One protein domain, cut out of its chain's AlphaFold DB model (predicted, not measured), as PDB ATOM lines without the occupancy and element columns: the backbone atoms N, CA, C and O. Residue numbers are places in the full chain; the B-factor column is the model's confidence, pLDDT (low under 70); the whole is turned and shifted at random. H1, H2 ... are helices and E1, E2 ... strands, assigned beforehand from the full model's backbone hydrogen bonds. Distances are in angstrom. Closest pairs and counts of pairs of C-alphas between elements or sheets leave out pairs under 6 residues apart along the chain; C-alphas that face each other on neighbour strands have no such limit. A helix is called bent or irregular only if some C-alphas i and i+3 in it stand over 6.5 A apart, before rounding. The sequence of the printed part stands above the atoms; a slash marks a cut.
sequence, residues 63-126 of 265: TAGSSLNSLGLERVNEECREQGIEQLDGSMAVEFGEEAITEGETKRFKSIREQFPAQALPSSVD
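AT A GLANCE: This is residues 63 to 126 of the 265 residues of an uncharacterized protein of Lachnospiraceae bacterium (UniProt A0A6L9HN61). The short two-stranded sheet of E1 and E2 and the helix H2 pack together toward one end of an elongated shape, with H1 toward the other end and the loop of residues 84 to 99 folding back from H1 to E2. The 64 printed residues hold E1, H1, E2, H2 in that order, class mixed, the sheet antiparallel. The whole is compact, radius of gyration of the C-alphas 11.7 A, spanning 35 by 22 by 21 A.

HOW THE PARTS SIT: E1, residues 63 to 66, is the antiparallel neighbour of E2, residues 100 to 102, at 143 degrees; N 64 and O 101 are within hydrogen-bond range at 2.8 A. H1, residues 70 to 83, is apart from H2, residues 103 to 115. The closest C-alphas of E1 and H2, those of Ala 64 and Glu 103, are 5.3 A apart. Every O i to N i+4 pair is within hydrogen-bond range in H1, 7 of 9 in H2.

IN THESE COORDINATES: E1 begins at C-alpha 63 (8.125, -44.831, -35.664) and measures 7.3 A, H1 19.9 A, E2 6.5 A. H2 measures 18.9 A, ends at C-alpha 115 (7.356, -30.351, -48.115) and is irregular: C-alphas 104 and 107 are 8.2 A apart.

THE WHOLE: The two C-alphas farthest apart, of Glu 82 and Gly 104, are 34.9 A apart. The printed part has no cut; the link H1 to E2 is long. Residues 103 to 104, 106 to 113 and 115 to 119 have pLDDT under 70.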
ATOM      1  N   THR A  63       8.029 -46.056 -34.872       76.44
ATOM      2  CA  THR A  63       8.125 -44.831 -35.664       76.44
ATOM      3  C   THR A  63       7.969 -45.122 -37.156       76.44
ATOM      4  O   THR A  63       8.760 -45.847 -37.760       76.44
ATOM      5  N   ALA A  64       6.939 -44.530 -37.758       73.69
ATOM      6  CA  ALA A  64       6.735 -44.485 -39.203       73.69
ATOM      7  C   ALA A  64       7.591 -43.388 -39.869       73.69
ATOM      8  O   ALA A  64       7.728 -43.364 -41.093       73.69
ATOM      9  N   GLY A  65       8.161 -42.476 -39.075       75.62
ATOM     10  CA  GLY A  65       9.023 -41.398 -39.543       75.62
ATOM     11  C   GLY A  65       9.363 -40.382 -38.455       75.62
ATOM     12  O   GLY A  65       8.865 -40.451 -37.338       75.62
ATOM     13  N   SER A  66      10.199 -39.402 -38.789       80.75
ATOM     14  CA  SER A  66      10.586 -38.336 -37.861       80.75
ATOM     15  C   SER A  66      10.183 -36.970 -38.404       80.75
ATOM     16  O   SER A  66      10.387 -36.684 -39.584       80.75
ATOM     17  N   SER A  67       9.635 -36.124 -37.536       84.94
ATOM     18  CA  SER A  67       9.557 -34.675 -37.737       84.94
ATOM     19  C   SER A  67      10.920 -34.042 -37.431       84.94
ATOM     20  O   SER A  67      11.802 -34.694 -36.865       84.94
ATOM     21  N   LEU A  68      11.084 -32.765 -37.775       86.94
ATOM     22  CA  LEU A  68      12.231 -31.972 -37.339       86.94
ATOM     23  C   LEU A  68      11.876 -31.202 -36.072       86.94
ATOM     24  O   LEU A  68      10.851 -30.526 -36.037       86.94
ATOM     25  N   ASN A  69      12.738 -31.258 -35.062       90.81
ATOM     26  CA  ASN A  69      12.748 -30.236 -34.018       90.81
ATOM     27  C   ASN A  69      13.437 -28.958 -34.526       90.81
ATOM     28  O   ASN A  69      13.904 -28.900 -35.667       90.81
ATOM     29  N   SER A  70      13.526 -27.930 -33.680       92.88
ATOM     30  CA  SER A  70      14.130 -26.649 -34.064       92.88
ATOM     31  C   SER A  70      15.577 -26.781 -34.556       92.88
ATOM     32  O   SER A  70      15.937 -26.136 -35.535       92.88
ATOM     33  N   LEU A  71      16.388 -27.653 -33.942       92.50
ATOM     34  CA  LEU A  71      17.776 -27.896 -34.356       92.50
ATOM     35  C   LEU A  71      17.850 -28.634 -35.700       92.50
ATOM     36  O   LEU A  71      18.668 -28.306 -36.557       92.50
ATOM     37  N   GLY A  72      16.992 -29.637 -35.898       90.81
ATOM     38  CA  GLY A  72      16.886 -30.343 -37.173       90.81
ATOM     39  C   GLY A  72      16.481 -29.401 -38.306       90.81
ATOM     40  O   GLY A  72      17.083 -29.436 -39.378       90.81
ATOM     41  N   LEU A  73      15.503 -28.526 -38.053       91.12
ATOM     42  CA  LEU A  73      15.044 -27.524 -39.013       91.12
ATOM     43  C   LEU A  73      16.135 -26.506 -39.342       91.12
ATOM     44  O   LEU A  73      16.333 -26.183 -40.509       91.12
ATOM     45  N   GLU A  74      16.864 -26.027 -38.336       92.94
ATOM     46  CA  GLU A  74      17.983 -25.106 -38.523       92.94
ATOM     47  C   GLU A  74      19.054 -25.696 -39.447       92.94
ATOM     48  O   GLU A  74      19.443 -25.048 -40.418       92.94
ATOM     49  N   ARG A  75      19.462 -26.947 -39.197       91.88
ATOM     50  CA  ARG A  75      20.463 -27.656 -40.008       91.88
ATOM     51  C   ARG A  75      20.004 -27.860 -41.450       91.88
ATOM     52  O   ARG A  75      20.774 -27.631 -42.376       91.88
ATOM     53  N   VAL A  76      18.746 -28.247 -41.647       90.12
ATOM     54  CA  VAL A  76      18.156 -28.389 -42.988       90.12
ATOM     55  C   VAL A  76      18.080 -27.044 -43.709       90.12
ATOM     56  O   VAL A  76      18.390 -26.957 -44.894       90.12
ATOM     57  N   ASN A  77      17.711 -25.972 -43.010       91.69
ATOM     58  CA  ASN A  77      17.642 -24.642 -43.607       91.69
ATOM     59  C   ASN A  77      19.025 -24.058 -43.924       91.69
ATOM     60  O   ASN A  77      19.129 -23.283 -44.872       91.69
ATOM     61  N   GLU A  78      20.071 -24.423 -43.178       91.75
ATOM     62  CA  GLU A  78      21.455 -24.101 -43.550       91.75
ATOM     63  C   GLU A  78      21.841 -24.785 -44.861       91.75
ATOM     64  O   GLU A  78      22.254 -24.106 -45.797       91.75
ATOM     65  N   GLU A  79      21.571 -26.084 -44.997       91.62
ATOM     66  CA  GLU A  79      21.823 -26.812 -46.245       91.62
ATOM     67  C   GLU A  79      21.020 -26.221 -47.422       91.62
ATOM     68  O   GLU A  79      21.547 -26.024 -48.517       91.62
ATOM     69  N   CYS A  80      19.752 -25.844 -47.199       90.56
ATOM     70  CA  CYS A  80      18.944 -25.160 -48.214       90.56
ATOM     71  C   CYS A  80      19.601 -23.852 -48.678       90.56
ATOM     72  O   CYS A  80      19.641 -23.580 -49.881       90.56
ATOM     73  N   ARG A  81      20.130 -23.045 -47.744       91.88
ATOM     74  CA  ARG A  81      20.841 -21.796 -48.062       91.88
ATOM     75  C   ARG A  81      22.080 -22.059 -48.905       91.88
ATOM     76  O   ARG A  81      22.280 -21.357 -49.895       91.88
ATOM     77  N   GLU A  82      22.877 -23.058 -48.540       91.69
ATOM     78  CA  GLU A  82      24.095 -23.423 -49.269       91.69
ATOM     79  C   GLU A  82      23.794 -23.913 -50.692       91.69
ATOM     80  O   GLU A  82      24.503 -23.562 -51.638       91.69
ATOM     81  N   GLN A  83      22.701 -24.657 -50.869       89.75
ATOM     82  CA  GLN A  83      22.279 -25.181 -52.170       89.75
ATOM     83  C   GLN A  83      21.435 -24.199 -53.003       89.75
ATOM     84  O   GLN A  83      21.098 -24.498 -54.152       89.75
ATOM     85  N   GLY A  84      21.074 -23.033 -52.458       90.50
ATOM     86  CA  GLY A  84      20.195 -22.067 -53.127       90.50
ATOM     87  C   GLY A  84      18.753 -22.563 -53.308       90.50
ATOM     88  O   GLY A  84      18.075 -22.146 -54.249       90.50
ATOM     89  N   ILE A  85      18.299 -23.463 -52.434       88.94
ATOM     90  CA  ILE A  85      16.933 -23.998 -52.390       88.94
ATOM     91  C   ILE A  85      16.104 -23.170 -51.395       88.94
ATOM     92  O   ILE A  85      16.635 -22.565 -50.461       88.94
ATOM     93  N   GLU A  86      14.791 -23.104 -51.611       89.12
ATOM     94  CA  GLU A  86      13.867 -22.442 -50.687       89.12
ATOM     95  C   GLU A  86      13.932 -23.075 -49.288       89.12
ATOM     96  O   GLU A  86      13.912 -24.296 -49.142       89.12
ATOM     97  N   GLN A  87      14.029 -22.226 -48.264       89.62
ATOM     98  CA  GLN A  87      14.057 -22.653 -46.868       89.62
ATOM     99  C   GLN A  87      12.667 -23.077 -46.403       89.62
ATOM    100  O   GLN A  87      11.648 -22.533 -46.824       89.62
ATOM    101  N   LEU A  88      12.648 -24.011 -45.466       87.75
ATOM    102  CA  LEU A  88      11.445 -24.492 -44.817       87.75
ATOM    103  C   LEU A  88      10.930 -23.496 -43.779       87.75
ATOM    104  O   LEU A  88      11.706 -22.810 -43.103       87.75
ATOM    105  N   ASP A  89       9.608 -23.464 -43.622       87.94
ATOM    106  CA  ASP A  89       8.928 -22.590 -42.671       87.94
ATOM    107  C   ASP A  89       9.274 -22.973 -41.219       87.94
ATOM    108  O   ASP A  89       9.236 -24.144 -40.837       87.94
ATOM    109  N   GLY A  90       9.576 -21.967 -40.390       86.12
ATOM    110  CA  GLY A  90       9.874 -22.123 -38.961       86.12
ATOM    111  C   GLY A  90       8.802 -22.885 -38.172       86.12
ATOM    112  O   GLY A  90       9.119 -23.589 -37.216       86.12
ATOM    113  N   SER A  91       7.540 -22.782 -38.588       87.94
ATOM    114  CA  SER A  91       6.395 -23.469 -37.981       87.94
ATOM    115  C   SER A  91       6.361 -24.980 -38.232       87.94
ATOM    116  O   SER A  91       5.541 -25.673 -37.631       87.94
ATOM    117  N   MET A  92       7.246 -25.509 -39.084       85.12
ATOM    118  CA  MET A  92       7.393 -26.952 -39.292       85.12
ATOM    119  C   MET A  92       8.134 -27.651 -38.148       85.12
ATOM    120  O   MET A  92       8.052 -28.877 -38.040       85.12
ATOM    121  N   ALA A  93       8.869 -26.901 -37.318       89.94
ATOM    122  CA  ALA A  93       9.570 -27.466 -36.176       89.94
ATOM    123  C   ALA A  93       8.584 -27.919 -35.095       89.94
ATOM    124  O   ALA A  93       7.655 -27.199 -34.730       89.94
ATOM    125  N   VAL A  94       8.831 -29.106 -34.552       90.25
ATOM    126  CA  VAL A  94       8.150 -29.610 -33.358       90.25
ATOM    127  C   VAL A  94       9.016 -29.399 -32.122       90.25
ATOM    128  O   VAL A  94      10.217 -29.135 -32.218       90.25
ATOM    129  N   GLU A  95       8.407 -29.519 -30.948       90.12
ATOM    130  CA  GLU A  95       9.144 -29.493 -29.687       90.12
ATOM    131  C   GLU A  95      10.100 -30.690 -29.581       90.12
ATOM    132  O   GLU A  95       9.837 -31.772 -30.117       90.12
ATOM    133  N   PHE A  96      11.204 -30.505 -28.855       87.31
ATOM    134  CA  PHE A  96      12.122 -31.601 -28.551       87.31
ATOM    135  C   PHE A  96      11.397 -32.725 -27.799       87.31
ATOM    136  O   PHE A  96      10.745 -32.484 -26.782       87.31
ATOM    137  N   GLY A  97      11.552 -33.959 -28.274       85.31
ATOM    138  CA  GLY A  97      10.877 -35.147 -27.748       85.31
ATOM    139  C   GLY A  97       9.552 -35.495 -28.438       85.31
ATOM    140  O   GLY A  97       9.015 -36.566 -28.170       85.31
ATOM    141  N   GLU A  98       9.036 -34.642 -29.326       87.25
ATOM    142  CA  GLU A  98       7.788 -34.865 -30.079       87.25
ATOM    143  C   GLU A  98       8.061 -35.150 -31.576       87.25
ATOM    144  O   GLU A  98       7.188 -34.994 -32.443       87.25
ATOM    145  N   GLU A  99       9.299 -35.548 -31.904       86.75
ATOM    146  CA  GLU A  99       9.758 -35.799 -33.273       86.75
ATOM    147  C   GLU A  99       9.230 -37.112 -33.852       86.75
ATOM    148  O   GLU A  99       9.035 -37.200 -35.065       86.75
ATOM    149  N   ALA A 100       8.993 -38.126 -33.021       84.94
ATOM    150  CA  ALA A 100       8.517 -39.423 -33.490       84.94
ATOM    151  C   ALA A 100       7.111 -39.305 -34.102       84.94
ATOM    152  O   ALA A 100       6.207 -38.728 -33.504       84.94
ATOM    153  N   ILE A 101       6.927 -39.871 -35.297       80.56
ATOM    154  CA  ILE A 101       5.628 -39.953 -35.966       80.56
ATOM    155  C   ILE A 101       5.194 -41.413 -35.978       80.56
ATOM    156  O   ILE A 101       5.897 -42.278 -36.499       80.56
ATOM    157  N   THR A 102       4.019 -41.692 -35.427       80.56
ATOM    158  CA  THR A 102       3.472 -43.053 -35.324       80.56
ATOM    159  C   THR A 102       2.701 -43.461 -36.586       80.56
ATOM    160  O   THR A 102       2.304 -42.616 -37.390       80.56
ATOM    161  N   GLU A 103       2.433 -44.758 -36.791       68.56
ATOM    162  CA  GLU A 103       1.674 -45.237 -37.968       68.56
ATOM    163  C   GLU A 103       0.262 -44.628 -38.079       68.56
ATOM    164  O   GLU A 103      -0.258 -44.422 -39.179       68.56
ATOM    165  N   GLY A 104      -0.356 -44.265 -36.951       68.69
ATOM    166  CA  GLY A 104      -1.644 -43.566 -36.936       68.69
ATOM    167  C   GLY A 104      -1.581 -42.149 -37.526       68.69
ATOM    168  O   GLY A 104      -2.600 -41.598 -37.945       68.69
ATOM    169  N   GLU A 105      -0.384 -41.572 -37.622       71.12
ATOM    170  CA  GLU A 105      -0.125 -40.197 -38.049       71.12
ATOM    171  C   GLU A 105       0.376 -40.098 -39.500       71.12
ATOM    172  O   GLU A 105       0.945 -39.087 -39.911       71.12
ATOM    173  N   THR A 106       0.109 -41.111 -40.328       64.25
ATOM    174  CA  THR A 106       0.488 -41.162 -41.758       64.25
ATOM    175  C   THR A 106       0.191 -39.886 -42.553       64.25
ATOM    176  O   THR A 106       0.959 -39.528 -43.446       64.25
ATOM    177  N   LYS A 107      -0.887 -39.157 -42.229       66.25
ATOM    178  CA  LYS A 107      -1.197 -37.856 -42.852       66.25
ATOM    179  C   LYS A 107      -0.149 -36.786 -42.533       66.25
ATOM    180  O   LYS A 107       0.274 -36.088 -43.448       66.25
ATOM    181  N   ARG A 108       0.272 -36.692 -41.267       67.56
ATOM    182  CA  ARG A 108       1.320 -35.776 -40.790       67.56
ATOM    183  C   ARG A 108       2.669 -36.154 -41.397       67.56
ATOM    184  O   ARG A 108       3.368 -35.283 -41.901       67.56
ATOM    185  N   PHE A 109       2.995 -37.447 -41.438       67.19
ATOM    186  CA  PHE A 109       4.221 -37.922 -42.088       67.19
ATOM    187  C   PHE A 109       4.271 -37.561 -43.576       67.19
ATOM    188  O   PHE A 109       5.263 -37.016 -44.058       67.19
ATOM    189  N   LYS A 110       3.182 -37.827 -44.307       67.25
ATOM    190  CA  LYS A 110       3.094 -37.534 -45.738       67.25
ATOM    191  C   LYS A 110       3.191 -36.035 -46.018       67.25
ATOM    192  O   LYS A 110       3.948 -35.651 -46.902       67.25
ATOM    193  N   SER A 111       2.489 -35.201 -45.246       68.25
ATOM    194  CA  SER A 111       2.542 -33.747 -45.423       68.25
ATOM    195  C   SER A 111       3.921 -33.177 -45.134       68.25
ATOM    196  O   SER A 111       4.360 -32.306 -45.873       68.25
ATOM    197  N   ILE A 112       4.588 -33.660 -44.078       66.38
ATOM    198  CA  ILE A 112       5.973 -33.310 -43.748       66.38
ATOM    199  C   ILE A 112       6.814 -33.645 -44.968       66.38
ATOM    200  O   ILE A 112       7.279 -32.741 -45.645       66.38
ATOM    201  N   ARG A 113       6.888 -34.920 -45.343       66.94
ATOM    202  CA  ARG A 113       7.724 -35.399 -46.442       66.94
ATOM    203  C   ARG A 113       7.518 -34.671 -47.775       66.94
ATOM    204  O   ARG A 113       8.497 -34.383 -48.448       66.94
ATOM    205  N   GLU A 114       6.278 -34.409 -48.178       70.50
ATOM    206  CA  GLU A 114       5.977 -33.700 -49.432       70.50
ATOM    207  C   GLU A 114       6.527 -32.266 -49.450       70.50
ATOM    208  O   GLU A 114       6.783 -31.730 -50.525       70.50
ATOM    209  N   GLN A 115       6.745 -31.670 -48.277       66.81
ATOM    210  CA  GLN A 115       7.356 -30.351 -48.115       66.81
ATOM    211  C   GLN A 115       8.893 -30.405 -48.051       66.81
ATOM    212  O   GLN A 115       9.523 -29.359 -48.156       66.81
ATOM    213  N   PHE A 116       9.512 -31.589 -47.922       69.25
ATOM    214  CA  PHE A 116      10.972 -31.740 -47.910       69.25
ATOM    215  C   PHE A 116      11.503 -32.106 -49.301       69.25
ATOM    216  O   PHE A 116      11.288 -33.233 -49.764       69.25
ATOM    217  N   PRO A 117      12.288 -31.234 -49.956       64.12
ATOM    218  CA  PRO A 117      13.151 -31.696 -51.026       64.12
ATOM    219  C   PRO A 117      14.190 -32.642 -50.415       64.12
ATOM    220  O   PRO A 117      14.906 -32.268 -49.493       64.12
ATOM    221  N   ALA A 118      14.300 -33.877 -50.915       63.91
ATOM    222  CA  ALA A 118      15.292 -34.844 -50.425       63.91
ATOM    223  C   ALA A 118      16.740 -34.316 -50.524       63.91
ATOM    224  O   ALA A 118      17.625 -34.796 -49.824       63.91
ATOM    225  N   GLN A 119      16.963 -33.321 -51.387       61.97
ATOM    226  CA  GLN A 119      18.219 -32.599 -51.562       61.97
ATOM    227  C   GLN A 119      18.579 -31.693 -50.370       61.97
ATOM    228  O   GLN A 119      19.739 -31.340 -50.234       61.97
ATOM    229  N   ALA A 120      17.632 -31.352 -49.493       72.69
ATOM    230  CA  ALA A 120      17.828 -30.411 -48.386       72.69
ATOM    231  C   ALA A 120      18.393 -31.029 -47.091       72.69
ATOM    232  O   ALA A 120      18.502 -30.340 -46.079       72.69
ATOM    233  N   LEU A 121      18.710 -32.327 -47.072       81.81
ATOM    234  CA  LEU A 121      19.326 -32.945 -45.897       81.81
ATOM    235  C   LEU A 121      20.844 -32.718 -45.904       81.81
ATOM    236  O   LEU A 121      21.468 -32.970 -46.938       81.81
ATOM    237  N   PRO A 122      21.449 -32.342 -44.759       83.44
ATOM    238  CA  PRO A 122      22.898 -32.296 -44.635       83.44
ATOM    239  C   PRO A 122      23.527 -33.634 -45.009       83.44
ATOM    240  O   PRO A 122      23.057 -34.695 -44.589       83.44
ATOM    241  N   SER A 123      24.621 -33.585 -45.769       82.94
ATOM    242  CA  SER A 123      25.352 -34.792 -46.185       82.94
ATOM    243  C   SER A 123      25.925 -35.594 -45.007       82.94
ATOM    244  O   SER A 123      26.130 -36.801 -45.122       82.94
ATOM    245  N   SER A 124      26.173 -34.936 -43.872       85.19
ATOM    246  CA  SER A 124      26.567 -35.555 -42.606       85.19
ATOM    247  C   SER A 124      26.228 -34.639 -41.426       85.19
ATOM    248  O   SER A 124      26.046 -33.433 -41.594       85.19
ATOM    249  N   VAL A 125      26.139 -35.210 -40.223       85.81
ATOM    250  CA  VAL A 125      25.881 -34.474 -38.978       85.81
ATOM    251  C   VAL A 125      26.773 -35.027 -37.868       85.81
ATOM    252  O   VAL A 125      26.661 -36.198 -37.511       85.81
ATOM    253  N   ASP A 126      27.614 -34.179 -37.269       89.69
ATOM    254  CA  ASP A 126      28.430 -34.534 -36.099       89.69
ATOM    255  C   ASP A 126      27.799 -33.993 -34.812       89.69
ATOM    256  O   ASP A 126      28.033 -32.856 -34.401       89.69
TER     257      ASP A 126